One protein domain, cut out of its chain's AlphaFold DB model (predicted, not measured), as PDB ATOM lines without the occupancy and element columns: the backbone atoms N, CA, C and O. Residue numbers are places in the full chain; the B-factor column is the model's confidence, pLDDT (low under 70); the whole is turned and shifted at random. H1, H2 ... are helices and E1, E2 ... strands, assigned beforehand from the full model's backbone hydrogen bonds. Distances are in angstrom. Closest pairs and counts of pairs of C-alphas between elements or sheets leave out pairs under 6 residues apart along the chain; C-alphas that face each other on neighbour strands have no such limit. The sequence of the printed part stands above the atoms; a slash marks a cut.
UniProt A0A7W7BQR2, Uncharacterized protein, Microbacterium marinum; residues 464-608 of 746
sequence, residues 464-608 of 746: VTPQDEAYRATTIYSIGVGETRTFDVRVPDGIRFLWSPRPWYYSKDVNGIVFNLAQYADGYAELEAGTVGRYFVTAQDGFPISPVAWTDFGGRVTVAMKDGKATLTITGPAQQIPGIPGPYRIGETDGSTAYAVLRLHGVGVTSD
ATOM      1  N   VAL A 464     177.156  -6.312 246.355       63.59
ATOM      2  CA  VAL A 464     177.175  -6.157 244.890       63.59
ATOM      3  C   VAL A 464     176.147  -7.083 244.261       63.59
ATOM      4  O   VAL A 464     175.628  -6.817 243.178       63.59
ATOM      5  N   THR A 465     175.862  -8.203 244.932       54.97
ATOM      6  CA  THR A 465     174.945  -9.192 244.407       54.97
ATOM      7  C   THR A 465     173.511  -8.832 244.751       54.97
ATOM      8  O   THR A 465     173.181  -8.686 245.928       54.97
ATOM      9  N   PRO A 466     172.631  -8.784 243.742       53.56
ATOM     10  CA  PRO A 466     171.225  -8.486 243.940       53.56
ATOM     11  C   PRO A 466     170.535  -9.393 244.970       53.56
ATOM     12  O   PRO A 466     169.582  -8.989 245.605       53.56
ATOM     13  N   GLN A 467     171.042 -10.595 245.226       58.12
ATOM     14  CA  GLN A 467     170.437 -11.530 246.176       58.12
ATOM     15  C   GLN A 467     170.533 -11.105 247.649       58.12
ATOM     16  O   GLN A 467     169.793 -11.645 248.472       58.12
ATOM     17  N   ASP A 468     171.407 -10.159 247.993       69.94
ATOM     18  CA  ASP A 468     171.559  -9.732 249.377       69.94
ATOM     19  C   ASP A 468     170.542  -8.635 249.743       69.94
ATOM     20  O   ASP A 468     170.511  -7.541 249.175       69.94
ATOM     21  N   GLU A 469     169.685  -8.941 250.717       82.31
ATOM     22  CA  GLU A 469     168.670  -8.018 251.228       82.31
ATOM     23  C   GLU A 469     169.320  -6.956 252.121       82.31
ATOM     24  O   GLU A 469     169.871  -7.271 253.176       82.31
ATOM     25  N   ALA A 470     169.200  -5.685 251.738       85.31
ATOM     26  CA  ALA A 470     169.618  -4.565 252.577       85.31
ATOM     27  C   ALA A 470     168.635  -4.330 253.735       85.31
ATOM     28  O   ALA A 470     169.018  -3.840 254.792       85.31
ATOM     29  N   TYR A 471     167.356  -4.671 253.556       90.56
ATOM     30  CA  TYR A 471     166.358  -4.604 254.621       90.56
ATOM     31  C   TYR A 471     165.201  -5.564 254.383       90.56
ATOM     32  O   TYR A 471     164.730  -5.732 253.256       90.56
ATOM     33  N   ARG A 472     164.687  -6.121 255.479       91.56
ATOM     34  CA  ARG A 472     163.447  -6.890 255.522       91.56
ATOM     35  C   ARG A 472     162.528  -6.302 256.583       91.56
ATOM     36  O   ARG A 472     162.909  -6.197 257.746       91.56
ATOM     37  N   ALA A 473     161.310  -5.953 256.185       92.31
ATOM     38  CA  ALA A 473     160.323  -5.418 257.106       92.31
ATOM     39  C   ALA A 473     159.871  -6.470 258.121       92.31
ATOM     40  O   ALA A 473     159.550  -7.601 257.761       92.31
ATOM     41  N   THR A 474     159.781  -6.058 259.383       92.81
ATOM     42  CA  THR A 474     159.161  -6.828 260.474       92.81
ATOM     43  C   THR A 474     157.749  -6.342 260.799       92.81
ATOM     44  O   THR A 474     157.041  -6.977 261.575       92.81
ATOM     45  N   THR A 475     157.334  -5.216 260.213       93.19
ATOM     46  CA  THR A 475     156.058  -4.544 260.479       93.19
ATOM     47  C   THR A 475     155.254  -4.417 259.192       93.19
ATOM     48  O   THR A 475     155.811  -4.159 258.125       93.19
ATOM     49  N   ILE A 476     153.935  -4.580 259.295       95.19
ATOM     50  CA  ILE A 476     153.004  -4.352 258.188       95.19
ATOM     51  C   ILE A 476     152.663  -2.869 258.139       95.19
ATOM     52  O   ILE A 476     152.198  -2.293 259.124       95.19
ATOM     53  N   TYR A 477     152.848  -2.258 256.976       96.12
ATOM     54  CA  TYR A 477     152.465  -0.869 256.760       96.12
ATOM     55  C   TYR A 477     151.046  -0.810 256.199       96.12
ATOM     56  O   TYR A 477     150.730  -1.535 255.264       96.12
ATOM     57  N   SER A 478     150.190   0.054 256.745       95.62
ATOM     58  CA  SER A 478     148.828   0.273 256.243       95.62
ATOM     59  C   SER A 478     148.698   1.682 255.676       95.62
ATOM     60  O   SER A 478     149.171   2.635 256.301       95.62
ATOM     61  N   ILE A 479     148.043   1.807 254.522       97.38
ATOM     62  CA  ILE A 479     147.882   3.065 253.790       97.38
ATOM     63  C   ILE A 479     146.461   3.195 253.222       97.38
ATOM     64  O   ILE A 479     145.907   2.250 252.657       97.38
ATOM     65  N   GLY A 480     145.841   4.356 253.413       97.62
ATOM     66  CA  GLY A 480     144.527   4.693 252.873       97.62
ATOM     67  C   GLY A 480     144.561   5.145 251.409       97.62
ATOM     68  O   GLY A 480     145.618   5.339 250.811       97.62
ATOM     69  N   VAL A 481     143.375   5.338 250.830       97.19
ATOM     70  CA  VAL A 481     143.206   5.971 249.510       97.19
ATOM     71  C   VAL A 481     143.612   7.445 249.592       97.19
ATOM     72  O   VAL A 481     143.211   8.145 250.518       97.19
ATOM     73  N   GLY A 482     144.411   7.911 248.634       95.69
ATOM     74  CA  GLY A 482     144.935   9.278 248.565       95.69
ATOM     75  C   GLY A 482     145.993   9.601 249.624       95.69
ATOM     76  O   GLY A 482     146.478  10.729 249.681       95.69
ATOM     77  N   GLU A 483     146.366   8.634 250.463       97.88
ATOM     78  CA  GLU A 483     147.298   8.844 251.563       97.88
ATOM     79  C   GLU A 483     148.749   8.633 251.114       97.88
ATOM     80  O   GLU A 483     149.057   7.747 250.316       97.88
ATOM     81  N   THR A 484     149.673   9.428 251.652       97.94
ATOM     82  CA  THR A 484     151.115   9.173 251.556       97.94
ATOM     83  C   THR A 484     151.722   9.228 252.949       97.94
ATOM     84  O   THR A 484     151.509  10.194 253.678       97.94
ATOM     85  N   ARG A 485     152.480   8.194 253.321       97.88
ATOM     86  CA  ARG A 485     153.196   8.105 254.599       97.88
ATOM     87  C   ARG A 485     154.676   7.861 254.368       97.88
ATOM     88  O   ARG A 485     155.051   7.143 253.444       97.88
ATOM     89  N   THR A 486     155.498   8.420 255.242       96.38
ATOM     90  CA  THR A 486     156.947   8.221 255.265       96.38
ATOM     91  C   THR A 486     157.352   7.493 256.538       96.38
ATOM     92  O   THR A 486     156.841   7.800 257.615       96.38
ATOM     93  N   PHE A 487     158.280   6.552 256.419       94.25
ATOM     94  CA  PHE A 487     158.822   5.771 257.519       94.25
ATOM     95  C   PHE A 487     160.340   5.772 257.427       94.25
ATOM     96  O   PHE A 487     160.892   5.542 256.353       94.25
ATOM     97  N   ASP A 488     161.009   5.960 258.555       92.06
ATOM     98  CA  ASP A 488     162.444   5.725 258.629       92.06
ATOM     99  C   ASP A 488     162.674   4.230 258.848       92.06
ATOM    100  O   ASP A 488     162.167   3.642 259.808       92.06
ATOM    101  N   VAL A 489     163.413   3.602 257.935       90.12
ATOM    102  CA  VAL A 489     163.797   2.194 258.047       90.12
ATOM    103  C   VAL A 489     165.290   2.101 258.315       90.12
ATOM    104  O   VAL A 489     166.109   2.768 257.680       90.12
ATOM    105  N   ARG A 490     165.658   1.277 259.299       87.38
ATOM    106  CA  ARG A 490     167.061   1.034 259.621       87.38
ATOM    107  C   ARG A 490     167.625   0.029 258.626       87.38
ATOM    108  O   ARG A 490     167.229  -1.134 258.637       87.38
ATOM    109  N   VAL A 491     168.545   0.490 257.793       86.94
ATOM    110  CA  VAL A 491     169.399  -0.359 256.959       86.94
ATOM    111  C   VAL A 491     170.759  -0.540 257.637       86.94
ATOM    112  O   VAL A 491     171.082   0.247 258.530       86.94
ATOM    113  N   PRO A 492     171.539  -1.576 257.284       84.69
ATOM    114  CA  PRO A 492     172.932  -1.672 257.693       84.69
ATOM    115  C   PRO A 492     173.711  -0.397 257.357       84.69
ATOM    116  O   PRO A 492     173.441   0.260 256.347       84.69
ATOM    117  N   ASP A 493     174.700  -0.073 258.184       79.50
ATOM    118  CA  ASP A 493     175.619   1.024 257.893       79.50
ATOM    119  C   ASP A 493     176.419   0.696 256.617       79.50
ATOM    120  O   ASP A 493     176.658  -0.471 256.294       79.50
ATOM    121  N   GLY A 494     176.789   1.726 255.853       77.19
ATOM    122  CA  GLY A 494     177.510   1.585 254.584       77.19
ATOM    123  C   GLY A 494     176.665   1.214 253.354       77.19
ATOM    124  O   GLY A 494     177.214   1.129 252.248       77.19
ATOM    125  N   ILE A 495     175.337   1.069 253.485       82.31
ATOM    126  CA  ILE A 495     174.427   1.058 252.327       82.31
ATOM    127  C   ILE A 495     174.479   2.420 251.635       82.31
ATOM    128  O   ILE A 495     174.268   3.459 252.257       82.31
ATOM    129  N   ARG A 496     174.746   2.413 250.330       72.81
ATOM    130  CA  ARG A 496     174.853   3.633 249.516       72.81
ATOM    131  C   ARG A 496     173.588   3.896 248.730       72.81
ATOM    132  O   ARG A 496     173.166   5.034 248.563       72.81
ATOM    133  N   PHE A 497     173.018   2.824 248.212       74.62
ATOM    134  CA  PHE A 497     171.923   2.894 247.278       74.62
ATOM    135  C   PHE A 497     170.895   1.834 247.631       74.62
ATOM    136  O   PHE A 497     171.250   0.706 247.958       74.62
ATOM    137  N   LEU A 498     169.622   2.196 247.532       83.06
ATOM    138  CA  LEU A 498     168.509   1.268 247.648       83.06
ATOM    139  C   LEU A 498     167.643   1.407 246.405       83.06
ATOM    140  O   LEU A 498     167.246   2.515 246.040       83.06
ATOM    141  N   TRP A 499     167.311   0.284 245.776       81.69
ATOM    142  CA  TRP A 499     166.310   0.292 244.718       81.69
ATOM    143  C   TRP A 499     164.928   0.456 245.343       81.69
ATOM    144  O   TRP A 499     164.560  -0.272 246.271       81.69
ATOM    145  N   SER A 500     164.134   1.380 244.797       87.69
ATOM    146  CA  SER A 500     162.707   1.434 245.122       87.69
ATOM    147  C   SER A 500     162.069   0.087 244.790       87.69
ATOM    148  O   SER A 500     162.251  -0.412 243.674       87.69
ATOM    149  N   PRO A 501     161.377  -0.539 245.755       90.38
ATOM    150  CA  PRO A 501     160.874  -1.881 245.568       90.38
ATOM    151  C   PRO A 501     159.702  -1.860 244.584       90.38
ATOM    152  O   PRO A 501     159.005  -0.853 244.442       90.38
ATOM    153  N   ARG A 502     159.452  -2.983 243.914       87.69
ATOM    154  CA  ARG A 502     158.312  -3.147 243.008       87.69
ATOM    155  C   ARG A 502     157.226  -4.018 243.648       87.69
ATOM    156  O   ARG A 502     157.549  -4.922 244.425       87.69
ATOM    157  N   PRO A 503     155.941  -3.745 243.360       88.81
ATOM    158  CA  PRO A 503     154.865  -4.603 243.823       88.81
ATOM    159  C   PRO A 503     155.013  -5.979 243.168       88.81
ATOM    160  O   PRO A 503     155.231  -6.088 241.962       88.81
ATOM    161  N   TRP A 504     154.902  -7.024 243.977       83.38
ATOM    162  CA  TRP A 504     155.061  -8.420 243.598       83.38
ATOM    163  C   TRP A 504     153.758  -9.178 243.843       83.38
ATOM    164  O   TRP A 504     153.044  -8.904 244.808       83.38
ATOM    165  N   TYR A 505     153.482 -10.174 242.999       73.25
ATOM    166  CA  TYR A 505     152.463 -11.190 243.246       73.25
ATOM    167  C   TYR A 505     153.017 -12.615 243.095       73.25
ATOM    168  O   TYR A 505     153.724 -12.924 242.137       73.25
ATOM    169  N   TYR A 506     152.744 -13.491 244.063       62.88
ATOM    170  CA  TYR A 506     153.224 -14.872 244.035       62.88
ATOM    171  C   TYR A 506     152.208 -15.720 243.270       62.88
ATOM    172  O   TYR A 506     151.067 -15.851 243.696       62.88
ATOM    173  N   SER A 507     152.604 -16.277 242.126       54.19
ATOM    174  CA  SER A 507     151.702 -17.035 241.249       54.19
ATOM    175  C   SER A 507     151.445 -18.479 241.695       54.19
ATOM    176  O   SER A 507     150.816 -19.224 240.948       54.19
ATOM    177  N   LYS A 508     151.906 -18.917 242.880       48.69
ATOM    178  CA  LYS A 508     151.542 -20.260 243.356       48.69
ATOM    179  C   LYS A 508     150.092 -20.257 243.800       48.69
ATOM    180  O   LYS A 508     149.801 -19.642 244.814       48.69
ATOM    181  N   ASP A 509     149.252 -20.960 243.044       48.47
ATOM    182  CA  ASP A 509     147.897 -21.430 243.355       48.47
ATOM    183  C   ASP A 509     147.382 -21.072 244.758       48.47
ATOM    184  O   ASP A 509     147.257 -21.926 245.638       48.47
ATOM    185  N   VAL A 510     147.033 -19.804 244.974       47.09
ATOM    186  CA  VAL A 510     146.254 -19.413 246.145       47.09
ATOM    187  C   VAL A 510     144.795 -19.603 245.745       47.09
ATOM    188  O   VAL A 510     144.265 -18.863 244.918       47.09
ATOM    189  N   ASN A 511     144.150 -20.636 246.291       51.00
ATOM    190  CA  ASN A 511     142.728 -20.949 246.086       51.00
ATOM    191  C   ASN A 511     142.302 -21.316 244.646       51.00
ATOM    192  O   ASN A 511     141.171 -21.048 244.251       51.00
ATOM    193  N   GLY A 512     143.176 -21.954 243.857       51.34
ATOM    194  CA  GLY A 512     142.805 -22.520 242.547       51.34
ATOM    195  C   GLY A 512     142.578 -21.496 241.426       51.34
ATOM    196  O   GLY A 512     142.074 -21.856 240.362       51.34
ATOM    197  N   ILE A 513     142.956 -20.232 241.641       50.34
ATOM    198  CA  ILE A 513     142.944 -19.194 240.607       50.34
ATOM    199  C   ILE A 513     144.339 -19.132 239.975       50.34
ATOM    200  O   ILE A 513     145.257 -18.510 240.509       50.34
ATOM    201  N   VAL A 514     144.491 -19.786 238.821       51.22
ATOM    202  CA  VAL A 514     145.719 -19.735 238.018       51.22
ATOM    203  C   VAL A 514     145.752 -18.414 237.251       51.22
ATOM    204  O   VAL A 514     145.004 -18.221 236.289       51.22
ATOM    205  N   PHE A 515     146.632 -17.495 237.646       53.94
ATOM    206  CA  PHE A 515     146.918 -16.305 236.847       53.94
ATOM    207  C   PHE A 515     147.920 -16.654 235.744       53.94
ATOM    208  O   PHE A 515     148.972 -17.241 235.989       53.94
ATOM    209  N   ASN A 516     147.590 -16.299 234.503       48.09
ATOM    210  CA  ASN A 516     148.407 -16.629 233.341       48.09
ATOM    211  C   ASN A 516     149.685 -15.761 233.337       48.09
ATOM    212  O   ASN A 516     149.630 -14.564 233.049       48.09
ATOM    213  N   LEU A 517     150.836 -16.363 233.661       49.62
ATOM    214  CA  LEU A 517     152.161 -15.720 233.772       49.62
ATOM    215  C   LEU A 517     152.585 -14.921 232.520       49.62
ATOM    216  O   LEU A 517     153.418 -14.021 232.607       49.62
ATOM    217  N   ALA A 518     151.990 -15.208 231.358       45.22
ATOM    218  CA  ALA A 518     152.336 -14.592 230.078       45.22
ATOM    219  C   ALA A 518     152.087 -13.069 229.998       45.22
ATOM    220  O   ALA A 518     152.670 -12.413 229.138       45.22
ATOM    221  N   GLN A 519     151.260 -12.482 230.874       45.91
ATOM    222  CA  GLN A 519     150.991 -11.032 230.875       45.91
ATOM    223  C   GLN A 519     152.014 -10.187 231.657       45.91
ATOM    224  O   GLN A 519     151.907  -8.963 231.647       45.91
ATOM    225  N   TYR A 520     153.019 -10.803 232.294       53.31
ATOM    226  CA  TYR A 520     153.884 -10.133 233.279       53.31
ATOM    227  C   TYR A 520     155.391 -10.191 232.952       53.31
ATOM    228  O   TYR A 520     156.226 -10.050 233.840       53.31
ATOM    229  N   ALA A 521     155.755 -10.388 231.680       46.16
ATOM    230  CA  ALA A 521     157.139 -10.644 231.255       46.16
ATOM    231  C   ALA A 521     158.116  -9.447 231.368       46.16
ATOM    232  O   ALA A 521     159.327  -9.665 231.365       46.16
ATOM    233  N   ASP A 522     157.639  -8.205 231.502       43.66
ATOM    234  CA  ASP A 522     158.518  -7.036 231.652       43.66
ATOM    235  C   ASP A 522     158.876  -6.822 233.140       43.66
ATOM    236  O   ASP A 522     158.073  -6.333 233.932       43.66
ATOM    237  N   GLY A 523     160.099  -7.209 233.534       48.91
ATOM    238  CA  GLY A 523     160.697  -6.910 234.848       48.91
ATOM    239  C   GLY A 523     160.573  -7.991 235.936       48.91
ATOM    240  O   GLY A 523     161.135  -7.821 237.017       48.91
ATOM    241  N   TYR A 524     159.896  -9.117 235.680       55.28
ATOM    242  CA  TYR A 524     159.767 -10.214 236.662       55.28
ATOM    243  C   TYR A 524     161.044 -11.051 236.835       55.28
ATOM    244  O   TYR A 524     161.295 -11.557 237.926       55.28
ATOM    245  N   ALA A 525     161.886 -11.154 235.801       53.03
ATOM    246  CA  ALA A 525     163.165 -11.865 235.894       53.03
ATOM    247  C   ALA A 525     164.116 -11.213 236.915       53.03
ATOM    248  O   ALA A 525     164.831 -11.910 237.624       53.03
ATOM    249  N   GLU A 526     164.077  -9.881 237.021       50.81
ATOM    250  CA  GLU A 526     164.818  -9.086 238.008       50.81
ATOM    251  C   GLU A 526     164.327  -9.376 239.428       50.81
ATOM    252  O   GLU A 526     165.105  -9.640 240.338       50.81
ATOM    253  N   LEU A 527     163.010  -9.399 239.603       56.25
ATOM    254  CA  LEU A 527     162.347  -9.733 240.854       56.25
ATOM    255  C   LEU A 527     162.713 -11.170 241.300       56.25
ATOM    256  O   LEU A 527     163.187 -11.366 242.422       56.25
ATOM    257  N   GLU A 528     162.598 -12.175 240.431       58.28
ATOM    258  CA  GLU A 528     163.003 -13.564 240.730       58.28
ATOM    259  C   GLU A 528     164.507 -13.733 240.959       58.28
ATOM    260  O   GLU A 528     164.906 -14.518 241.819       58.28
ATOM    261  N   ALA A 529     165.334 -12.945 240.273       55.53
ATOM    262  CA  ALA A 529     166.774 -12.884 240.508       55.53
ATOM    263  C   ALA A 529     167.156 -12.114 241.791       55.53
ATOM    264  O   ALA A 529     168.327 -12.116 242.176       55.53
ATOM    265  N   GLY A 530     166.189 -11.466 242.455       59.56
ATOM    266  CA  GLY A 530     166.397 -10.637 243.641       59.56
ATOM    267  C   GLY A 530     166.964  -9.249 243.342       59.56
ATOM    268  O   GLY A 530     167.348  -8.548 244.259       59.56
ATOM    269  N   THR A 531     167.034  -8.807 242.088       62.19
ATOM    270  CA  THR A 531     167.757  -7.583 241.703       62.19
ATOM    271  C   THR A 531     167.067  -6.273 242.006       62.19
ATOM    272  O   THR A 531     167.679  -5.217 241.876       62.19
ATOM    273  N   VAL A 532     165.818  -6.329 242.449       72.06
ATOM    274  CA  VAL A 532     165.054  -5.169 242.885       72.06
ATOM    275  C   VAL A 532     164.310  -5.543 244.159       72.06
ATOM    276  O   VAL A 532     163.886  -6.686 244.339       72.06
ATOM    277  N   GLY A 533     164.127  -4.559 245.043       82.88
ATOM    278  CA  GLY A 533     163.237  -4.701 246.189       82.88
ATOM    279  C   GLY A 533     161.839  -5.169 245.793       82.88
ATOM    280  O   GLY A 533     161.374  -4.928 244.679       82.88
ATOM    281  N   ARG A 534     161.136  -5.806 246.726       89.06
ATOM    282  CA  ARG A 534     159.789  -6.328 246.489       89.06
ATOM    283  C   ARG A 534     158.861  -6.094 247.658       89.06
ATOM    284  O   ARG A 534     159.292  -6.099 248.808       89.06
ATOM    285  N   TYR A 535     157.580  -5.932 247.365       93.06
ATOM    286  CA  TYR A 535     156.535  -5.874 248.377       93.06
ATOM    287  C   TYR A 535     155.233  -6.468 247.862       93.06
ATOM    288  O   TYR A 535     154.984  -6.465 246.664       93.06
ATOM    289  N   PHE A 536     154.396  -6.942 248.776       92.31
ATOM    290  CA  PHE A 536     153.055  -7.424 248.466       92.31
ATOM    291  C   PHE A 536     152.032  -6.423 248.962       92.31
ATOM    292  O   PHE A 536     152.294  -5.686 249.915       92.31
ATOM    293  N   VAL A 537     150.878  -6.398 248.305       94.38
ATOM    294  CA  VAL A 537     149.758  -5.557 248.706       94.38
ATOM    295  C   VAL A 537     148.540  -6.436 248.923       94.38
ATOM    296  O   VAL A 537     148.149  -7.182 248.027       94.38
ATOM    297  N   THR A 538     147.917  -6.321 250.089       94.06
ATOM    298  CA  THR A 538     146.626  -6.949 250.398       94.06
ATOM    299  C   THR A 538     145.599  -5.879 250.730       94.06
ATOM    300  O   THR A 538     145.920  -4.883 251.385       94.06
ATOM    301  N   ALA A 539     144.363  -6.083 250.298       94.06
ATOM    302  CA  ALA A 539     143.233  -5.233 250.631       94.06
ATOM    303  C   ALA A 539     142.757  -5.446 252.080       94.06
ATOM    304  O   ALA A 539     143.294  -6.278 252.821       94.06
ATOM    305  N   GLN A 540     141.750  -4.676 252.500       91.56
ATOM    306  CA  GLN A 540     141.191  -4.771 253.852       91.56
ATOM    307  C   GLN A 540     140.582  -6.151 254.146       91.56
ATOM    308  O   GLN A 540     140.661  -6.628 255.278       91.56
ATOM    309  N   ASP A 541     139.995  -6.778 253.131       90.06
ATOM    310  CA  ASP A 541     139.393  -8.115 253.178       90.06
ATOM    311  C   ASP A 541     140.433  -9.253 253.197       90.06
ATOM    312  O   ASP A 541     140.072 -10.420 253.326       90.06
ATOM    313  N   GLY A 542     141.723  -8.919 253.106       88.69
ATOM    314  CA  GLY A 542     142.819  -9.877 253.067       88.69
ATOM    315  C   GLY A 542     143.078 -10.471 251.685       88.69
ATOM    316  O   GLY A 542     144.014 -11.248 251.533       88.69
ATOM    317  N   PHE A 543     142.331 -10.102 250.645       89.06
ATOM    318  CA  PHE A 543     142.663 -10.573 249.307       89.06
ATOM    319  C   PHE A 543     143.868  -9.807 248.744       89.06
ATOM    320  O   PHE A 543     144.008  -8.594 248.948       89.06
ATOM    321  N   PRO A 544     144.784 -10.500 248.049       89.75
ATOM    322  CA  PRO A 544     145.939  -9.855 247.450       89.75
ATOM    323  C   PRO A 544     145.518  -8.979 246.264       89.75
ATOM    324  O   PRO A 544     144.628  -9.324 245.487       89.75
ATOM    325  N   ILE A 545     146.194  -7.843 246.103       90.94
ATOM    326  CA  ILE A 545     145.976  -6.898 245.008       90.94
ATOM    327  C   ILE A 545     147.022  -7.145 243.931       90.94
ATOM    328  O   ILE A 545     148.217  -7.243 244.217       90.94
ATOM    329  N   SER A 546     146.583  -7.214 242.672       88.50
ATOM    330  CA  SER A 546     147.524  -7.344 241.560       88.50
ATOM    331  C   SER A 546     148.441  -6.108 241.468       88.50
ATOM    332  O   SER A 546     147.959  -4.981 241.622       88.50
ATOM    333  N   PRO A 547     149.740  -6.276 241.163       88.88
ATOM    334  CA  PRO A 547     150.680  -5.175 240.983       88.88
ATOM    335  C   PRO A 547     150.179  -4.100 240.018       88.88
ATOM    336  O   PRO A 547     150.300  -2.920 240.323       88.88
ATOM    337  N   VAL A 548     149.550  -4.514 238.913       84.81
ATOM    338  CA  VAL A 548     148.975  -3.615 237.900       84.81
ATOM    339  C   VAL A 548     147.842  -2.780 238.489       84.81
ATOM    340  O   VAL A 548     147.875  -1.560 238.383       84.81
ATOM    341  N   ALA A 549     146.879  -3.399 239.180       91.50
ATOM    342  CA  ALA A 549     145.791  -2.655 239.818       91.50
ATOM    343  C   ALA A 549     146.310  -1.680 240.888       91.50
ATOM    344  O   ALA A 549     145.784  -0.580 241.036       91.50
ATOM    345  N   TRP A 550     147.359  -2.054 241.620       94.88
ATOM    346  CA  TRP A 550     148.003  -1.156 242.571       94.88
ATOM    347  C   TRP A 550     148.640   0.057 241.875       94.88
ATOM    348  O   TRP A 550     148.357   1.196 242.252       94.88
ATOM    349  N   THR A 551     149.457  -0.168 240.843       92.25
ATOM    350  CA  THR A 551     150.196   0.901 240.154       92.25
ATOM    351  C   THR A 551     149.316   1.779 239.271       92.25
ATOM    352  O   THR A 551     149.497   2.996 239.275       92.25
ATOM    353  N   ASP A 552     148.343   1.207 238.555       92.25
ATOM    354  CA  ASP A 552     147.445   1.938 237.645       92.25
ATOM    355  C   ASP A 552     146.580   2.952 238.395       92.25
ATOM    356  O   ASP A 552     146.241   4.014 237.871       92.25
ATOM    357  N   PHE A 553     146.263   2.654 239.655       96.12
ATOM    358  CA  PHE A 553     145.533   3.558 240.533       96.12
ATOM    359  C   PHE A 553     146.454   4.485 241.338       96.12
ATOM    360  O   PHE A 553     145.981   5.208 242.209       96.12
ATOM    361  N   GLY A 554     147.754   4.520 241.035       94.00
ATOM    362  CA  GLY A 554     148.724   5.454 241.614       94.00
ATOM    363  C   GLY A 554     149.393   4.983 242.907       94.00
ATOM    364  O   GLY A 554     150.154   5.747 243.502       94.00
ATOM    365  N   GLY A 555     149.143   3.744 243.337       95.81
ATOM    366  CA  GLY A 555     149.825   3.142 244.473       95.81
ATOM    367  C   GLY A 555     151.298   2.869 244.162       95.81
ATOM    368  O   GLY A 555     151.648   2.385 243.084       95.81
ATOM    369  N   ARG A 556     152.193   3.177 245.107       95.38
ATOM    370  CA  ARG A 556     153.635   2.906 244.982       95.38
ATOM    371  C   ARG A 556     154.350   2.908 246.327       95.38
ATOM    372  O   ARG A 556     153.918   3.551 247.279       95.38
ATOM    373  N   VAL A 557     155.495   2.238 246.362       95.31
ATOM    374  CA  VAL A 557     156.459   2.301 247.463       95.31
ATOM    375  C   VAL A 557     157.785   2.759 246.874       95.31
ATOM    376  O   VAL A 557     158.278   2.158 245.924       95.31
ATOM    377  N   THR A 558     158.353   3.824 247.421       93.81
ATOM    378  CA  THR A 558     159.662   4.341 247.019       93.81
ATOM    379  C   THR A 558     160.575   4.413 248.225       93.81
ATOM    380  O   THR A 558     160.111   4.622 249.344       93.81
ATOM    381  N   VAL A 559     161.873   4.282 248.004       91.94
ATOM    382  CA  VAL A 559     162.882   4.472 249.043       91.94
ATOM    383  C   VAL A 559     163.908   5.488 248.569       91.94
ATOM    384  O   VAL A 559     164.265   5.512 247.392       91.94
ATOM    385  N   ALA A 560     164.360   6.328 249.489       86.62
ATOM    386  CA  ALA A 560     165.472   7.238 249.283       86.62
ATOM    387  C   ALA A 560     166.484   7.060 250.415       86.62
ATOM    388  O   ALA A 560     166.098   6.817 251.559       86.62
ATOM    389  N   MET A 561     167.767   7.189 250.092       81.69
ATOM    390  CA  MET A 561     168.841   7.252 251.079       81.69
ATOM    391  C   MET A 561     169.208   8.711 251.327       81.69
ATOM    392  O   MET A 561     169.391   9.473 250.378       81.69
ATOM    393  N   LYS A 562     169.329   9.097 252.595       77.38
ATOM    394  CA  LYS A 562     169.879  10.387 253.010       77.38
ATOM    395  C   LYS A 562     170.653  10.214 254.311       77.38
ATOM    396  O   LYS A 562     170.114   9.671 255.267       77.38
ATOM    397  N   ASP A 563     171.904  10.667 254.347       68.50
ATOM    398  CA  ASP A 563     172.760  10.637 255.544       68.50
ATOM    399  C   ASP A 563     172.838   9.243 256.206       68.50
ATOM    400  O   ASP A 563     172.720   9.104 257.422       68.50
ATOM    401  N   GLY A 564     172.943   8.183 255.394       67.81
ATOM    402  CA  GLY A 564     172.960   6.789 255.869       67.81
ATOM    403  C   GLY A 564     171.611   6.258 256.373       67.81
ATOM    404  O   GLY A 564     171.520   5.106 256.789       67.81
ATOM    405  N   LYS A 565     170.541   7.057 256.314       80.19
ATOM    406  CA  LYS A 565     169.179   6.655 256.680       80.19
ATOM    407  C   LYS A 565     168.340   6.402 255.438       80.19
ATOM    408  O   LYS A 565     168.347   7.191 254.494       80.19
ATOM    409  N   ALA A 566     167.580   5.315 255.466       89.25
ATOM    410  CA  ALA A 566     166.615   5.002 254.429       89.25
ATOM    411  C   ALA A 566     165.239   5.559 254.814       89.25
ATOM    412  O   ALA A 566     164.665   5.171 255.832       89.25
ATOM    413  N   THR A 567     164.690   6.440 253.983       94.00
ATOM    414  CA  THR A 567     163.311   6.920 254.102       94.00
ATOM    415  C   THR A 567     162.437   6.164 253.110       94.00
ATOM    416  O   THR A 567     162.591   6.284 251.894       94.00
ATOM    417  N   LEU A 568     161.511   5.373 253.641       95.50
ATOM    418  CA  LEU A 568     160.501   4.635 252.898       95.50
ATOM    419  C   LEU A 568     159.241   5.492 252.759       95.50
ATOM    420  O   LEU A 568     158.596   5.811 253.754       95.50
ATOM    421  N   THR A 569     158.842   5.807 251.535       97.25
ATOM    422  CA  THR A 569     157.602   6.530 251.236       97.25
ATOM    423  C   THR A 569     156.597   5.578 250.609       97.25
ATOM    424  O   THR A 569     156.852   4.992 249.558       97.25
ATOM    425  N   ILE A 570     155.440   5.430 251.245       97.56
ATOM    426  CA  ILE A 570     154.332   4.598 250.777       97.56
ATOM    427  C   ILE A 570     153.201   5.530 250.360       97.56
ATOM    428  O   ILE A 570     152.664   6.266 251.188       97.56
ATOM    429  N   THR A 571     152.835   5.484 249.086       97.88
ATOM    430  CA  THR A 571     151.701   6.212 248.518       97.88
ATOM    431  C   THR A 571     150.604   5.209 248.196       97.88
ATOM    432  O   THR A 571     150.829   4.257 247.449       97.88
ATOM    433  N   GLY A 572     149.429   5.408 248.785       97.19
ATOM    434  CA  GLY A 572     148.238   4.641 248.466       97.19
ATOM    435  C   GLY A 572     147.647   5.039 247.109       97.19
ATOM    436  O   GLY A 572     148.045   6.050 246.527       97.19
ATOM    437  N   PRO A 573     146.677   4.272 246.593       96.94
ATOM    438  CA  PRO A 573     145.989   4.584 245.349       96.94
ATOM    439  C   PRO A 573     145.314   5.953 245.433       96.94
ATOM    440  O   PRO A 573     144.682   6.262 246.439       96.94
ATOM    441  N   ALA A 574     145.412   6.767 244.385       96.25
ATOM    442  CA  ALA A 574     144.821   8.105 244.320       96.25
ATOM    443  C   ALA A 574     143.286   8.084 244.437       96.25
ATOM    444  O   ALA A 574     142.680   9.049 244.895       96.25
ATOM    445  N   GLN A 575     142.664   6.973 244.043       96.25
ATOM    446  CA  GLN A 575     141.241   6.691 244.207       96.25
ATOM    447  C   GLN A 575     141.036   5.218 244.578       96.25
ATOM    448  O   GLN A 575     141.940   4.397 244.419       96.25
ATOM    449  N   GLN A 576     139.848   4.879 245.076       96.62
ATOM    450  CA  GLN A 576     139.493   3.504 245.423       96.62
ATOM    451  C   GLN A 576     139.645   2.585 244.201       96.62
ATOM    452  O   GLN A 576     139.126   2.904 243.129       96.62
ATOM    453  N   ILE A 577     140.319   1.441 244.359       94.88
ATOM    454  CA  ILE A 577     140.366   0.422 243.307       94.88
ATOM    455  C   ILE A 577     138.962  -0.210 243.226       94.88
ATOM    456  O   ILE A 577     138.445  -0.655 244.257       94.88
ATOM    457  N   PRO A 578     138.303  -0.233 242.051       96.38
ATOM    458  CA  PRO A 578     136.938  -0.726 241.913       96.38
ATOM    459  C   PRO A 578     136.770  -2.140 242.475       96.38
ATOM    460  O   PRO A 578     137.471  -3.063 242.070       96.38
ATOM    461  N   GLY A 579     135.831  -2.299 243.411       93.56
ATOM    462  CA  GLY A 579     135.509  -3.588 244.032       93.56
ATOM    463  C   GLY A 579     136.482  -4.068 245.114       93.56
ATOM    464  O   GLY A 579     136.251  -5.133 245.670       93.56
ATOM    465  N   ILE A 580     137.531  -3.306 245.438       93.81
ATOM    466  CA  ILE A 580     138.565  -3.712 246.400       93.81
ATOM    467  C   ILE A 580     138.697  -2.622 247.468       93.81
ATOM    468  O   ILE A 580     139.396  -1.647 247.202       93.81
ATOM    469  N   PRO A 581     138.029  -2.718 248.636       92.12
ATOM    470  CA  PRO A 581     138.031  -1.664 249.653       92.12
ATOM    471  C   PRO A 581     139.406  -1.488 250.326       92.12
ATOM    472  O   PRO A 581     140.116  -2.455 250.612       92.12
ATOM    473  N   GLY A 582     139.778  -0.230 250.592       91.12
ATOM    474  CA  GLY A 582     140.930   0.118 251.429       91.12
ATOM    475  C   GLY A 582     140.548   0.134 252.918       91.12
ATOM    476  O   GLY A 582     139.360   0.133 253.227       91.12
ATOM    477  N   PRO A 583     141.508   0.213 253.857       94.94
ATOM    478  CA  PRO A 583     142.922   0.508 253.644       94.94
ATOM    479  C   PRO A 583     143.710  -0.681 253.092       94.94
ATOM    480  O   PRO A 583     143.363  -1.842 253.298       94.94
ATOM    481  N   TYR A 584     144.803  -0.365 252.410       96.31
ATOM    482  CA  TYR A 584     145.702  -1.332 251.800       96.31
ATOM    483  C   TYR A 584     146.879  -1.605 252.725       96.31
ATOM    484  O   TYR A 584     147.385  -0.696 253.385       96.31
ATOM    485  N   ARG A 585     147.332  -2.854 252.773       95.94
ATOM    486  CA  ARG A 585     148.445  -3.288 253.618       95.94
ATOM    487  C   ARG A 585     149.612  -3.721 252.750       95.94
ATOM    488  O   ARG A 585     149.428  -4.504 251.825       95.94
ATOM    489  N   ILE A 586     150.805  -3.241 253.082       96.19
ATOM    490  CA  ILE A 586     152.061  -3.723 252.520       96.19
ATOM    491  C   ILE A 586     152.473  -4.960 253.319       96.19
ATOM    492  O   ILE A 586     153.123  -4.863 254.363       96.19
ATOM    493  N   GLY A 587     152.002  -6.114 252.865       92.25
ATOM    494  CA  GLY A 587     152.046  -7.378 253.584       92.25
ATOM    495  C   GLY A 587     151.395  -8.494 252.771       92.25
ATOM    496  O   GLY A 587     150.748  -8.236 251.760       92.25
ATOM    497  N   GLU A 588     151.582  -9.727 253.217       89.25
ATOM    498  CA  GLU A 588     150.870 -10.910 252.726       89.25
ATOM    499  C   GLU A 588     149.921 -11.405 253.824       89.25
ATOM    500  O   GLU A 588     150.112 -11.068 254.989       89.25
ATOM    501  N   THR A 589     148.898 -12.185 253.484       86.25
ATOM    502  CA  THR A 589     148.039 -12.848 254.470       86.25
ATOM    503  C   THR A 589     147.725 -14.266 254.029       86.25
ATOM    504  O   THR A 589     147.516 -14.516 252.844       86.25
ATOM    505  N   ASP A 590     147.664 -15.182 254.989       82.56
ATOM    506  CA  ASP A 590     147.207 -16.560 254.773       82.56
ATOM    507  C   ASP A 590     145.680 -16.713 254.954       82.56
ATOM    508  O   ASP A 590     145.154 -17.823 255.008       82.56
ATOM    509  N   GLY A 591     144.962 -15.589 255.071       81.12
ATOM    510  CA  GLY A 591     143.530 -15.529 255.377       81.12
ATOM    511  C   GLY A 591     143.221 -15.434 256.875       81.12
ATOM    512  O   GLY A 591     142.118 -15.031 257.237       81.12
ATOM    513  N   SER A 592     144.191 -15.726 257.746       83.69
ATOM    514  CA  SER A 592     144.068 -15.625 259.206       83.69
ATOM    515  C   SER A 592     145.046 -14.618 259.817       83.69
ATOM    516  O   SER A 592     144.685 -13.845 260.705       83.69
ATOM    517  N   THR A 593     146.277 -14.599 259.311       88.38
ATOM    518  CA  THR A 593     147.419 -13.873 259.849       88.38
ATOM    519  C   THR A 593     148.104 -13.136 258.716       88.38
ATOM    520  O   THR A 593     148.363 -13.695 257.652       88.38
ATOM    521  N   ALA A 594     148.409 -11.864 258.955       88.50
ATOM    522  CA  ALA A 594     149.161 -11.061 258.012       88.50
ATOM    523  C   ALA A 594     150.656 -11.051 258.375       88.50
ATOM    524  O   ALA A 594     151.018 -11.006 259.552       88.50
ATOM    525  N   TYR A 595     151.520 -11.036 257.361       92.38
ATOM    526  CA  TYR A 595     152.975 -11.093 257.472       92.38
ATOM    527  C   TYR A 595     153.626  -9.911 256.749       92.38
ATOM    528  O   TYR A 595     153.232  -9.530 255.644       92.38
ATOM    529  N   ALA A 596     154.663  -9.333 257.357       93.12
ATOM    530  CA  ALA A 596     155.482  -8.313 256.714       93.12
ATOM    531  C   ALA A 596     156.423  -8.966 255.688       93.12
ATOM    532  O   ALA A 596     157.211  -9.849 256.023       93.12
ATOM    533  N   VAL A 597     156.334  -8.532 254.430       88.62
ATOM    534  CA  VAL A 597     157.080  -9.138 253.306       88.62
ATOM    535  C   VAL A 597     157.807  -8.114 252.431       88.62
ATOM    536  O   VAL A 597     158.395  -8.484 251.416       88.62
ATOM    537  N   LEU A 598     157.805  -6.833 252.820       92.94
ATOM    538  CA  LEU A 598     158.604  -5.808 252.151       92.94
ATOM    539  C   LEU A 598     160.096  -6.129 252.313       92.94
ATOM    540  O   LEU A 598     160.596  -6.280 253.429       92.94
ATOM    541  N   ARG A 599     160.801  -6.185 251.188       91.44
ATOM    542  CA  ARG A 599     162.249  -6.353 251.108       91.44
ATOM    543  C   ARG A 599     162.837  -5.229 250.277       91.44
ATOM    544  O   ARG A 599     162.337  -4.934 249.192       91.44
ATOM    545  N   LEU A 600     163.900  -4.623 250.780       89.75
ATOM    546  CA  LEU A 600     164.687  -3.640 250.053       89.75
ATOM    547  C   LEU A 600     166.031  -4.261 249.712       89.75
ATOM    548  O   LEU A 600     166.669  -4.903 250.546       89.75
ATOM    549  N   HIS A 601     166.440  -4.045 248.474       86.56
ATOM    550  CA  HIS A 601     167.735  -4.451 247.962       86.56
ATOM    551  C   HIS A 601     168.519  -3.187 247.638       86.56
ATOM    552  O   HIS A 601     167.930  -2.136 247.356       86.56
ATOM    553  N   GLY A 602     169.838  -3.282 247.694       80.25
ATOM    554  CA  GLY A 602     170.695  -2.127 247.521       80.25
ATOM    555  C   GLY A 602     172.120  -2.476 247.158       80.25
ATOM    556  O   GLY A 602     172.486  -3.645 247.074       80.25
ATOM    557  N   VAL A 603     172.906  -1.422 246.980       77.81
ATOM    558  CA  VAL A 603     174.349  -1.495 246.786       77.81
ATOM    559  C   VAL A 603     175.036  -0.799 247.952       77.81
ATOM    560  O   VAL A 603     174.612   0.274 248.395       77.81
ATOM    561  N   GLY A 604     176.106  -1.402 248.454       81.06
ATOM    562  CA  GLY A 604     176.939  -0.813 249.493       81.06
ATOM    563  C   GLY A 604     177.945  -1.800 250.060       81.06
ATOM    564  O   GLY A 604     178.191  -2.863 249.490       81.06
ATOM    565  N   VAL A 605     178.511  -1.449 251.207       84.06
ATOM    566  CA  VAL A 605     179.395  -2.327 251.975       84.06
ATOM    567  C   VAL A 605     178.822  -2.457 253.370       84.06
ATOM    568  O   VAL A 605     178.623  -1.446 254.031       84.06
ATOM    569  N   THR A 606     178.577  -3.682 253.819       87.12
ATOM    570  CA  THR A 606     178.269  -3.949 255.224       87.12
ATOM    571  C   THR A 606     179.529  -4.355 255.959       87.12
ATOM    572  O   THR A 606     180.449  -4.924 255.370       87.12
ATOM    573  N   SER A 607     179.564  -4.064 257.253       88.62
ATOM    574  CA  SER A 607     180.631  -4.467 258.165       88.62
ATOM    575  C   SER A 607     180.025  -5.055 259.430       88.62
ATOM    576  O   SER A 607     179.043  -4.521 259.947       88.62
ATOM    577  N   ASP A 608     180.640  -6.112 259.942       91.19
ATOM    578  CA  ASP A 608     180.315  -6.719 261.234       91.19
ATOM    579  C   ASP A 608     181.617  -6.884 262.032       91.19
ATOM    580  O   ASP A 608     182.249  -7.942 261.973       91.19
TER     581      ASP A 608
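AT A GLANCE: This is residues 464 to 608 of the 746 residues of an uncharacterized protein of Microbacterium marinum (UniProt A0A7W7BQR2). With little regular structure, the domain is a small sandwich of two antiparallel sheets, E1-E8-E4 and E3-E6-E5, amid long loops, two short helices and the antiparallel pair E2-E7. The 145 printed residues, mixed in class with 53 in named elements ordered E1 E2 E3 E4 H1 H2 E5 E6 E7 E8, are compact: radius of gyration of the C-alphas 15.3 A, spans 45 by 31 by 28 A.

HOW THE PARTS SIT: E1, residues 469 to 472, neighbours E8, residues 599 to 606 (N 470 to O 600, 2.9 A). E2, residues 477 to 479, neighbours E7, residues 584 to 586 (N 479 to O 584, 2.8 A). E3, residues 484 to 489, neighbours E6, residues 565 to 571 (N 487 to O 568, 2.8 A). E4, residues 495 to 498, neighbours E8 (N 603 to O 497, 2.9 A). H1, residues 524 to 528, and H2, residues 547 to 552, are on neither sandwich sheet; every O i to N i+4 pair is within hydrogen-bond range. E5, residues 556 to 562, forms a hairpin with E6 (N 558 to O 569, 2.9 A). The closest C-alphas of E4 and E5, Phe 497 and Met 561, are 6.6 A apart.

IN THESE COORDINATES: E1 begins at C-alpha 469 (168.670, -8.018, 251.228); E8, 16.7 A long, ends at C-alpha 606 (178.269, -3.949, 255.224). E5 measures 19.6 A.

THE WHOLE: The printed part has no cut. Links E4 to H1, H1 to H2, E6 to E7 and E7 to E8 are long. pLDDT is under 70 at residues 464 to 468, 506 to 531 and 563 to 564.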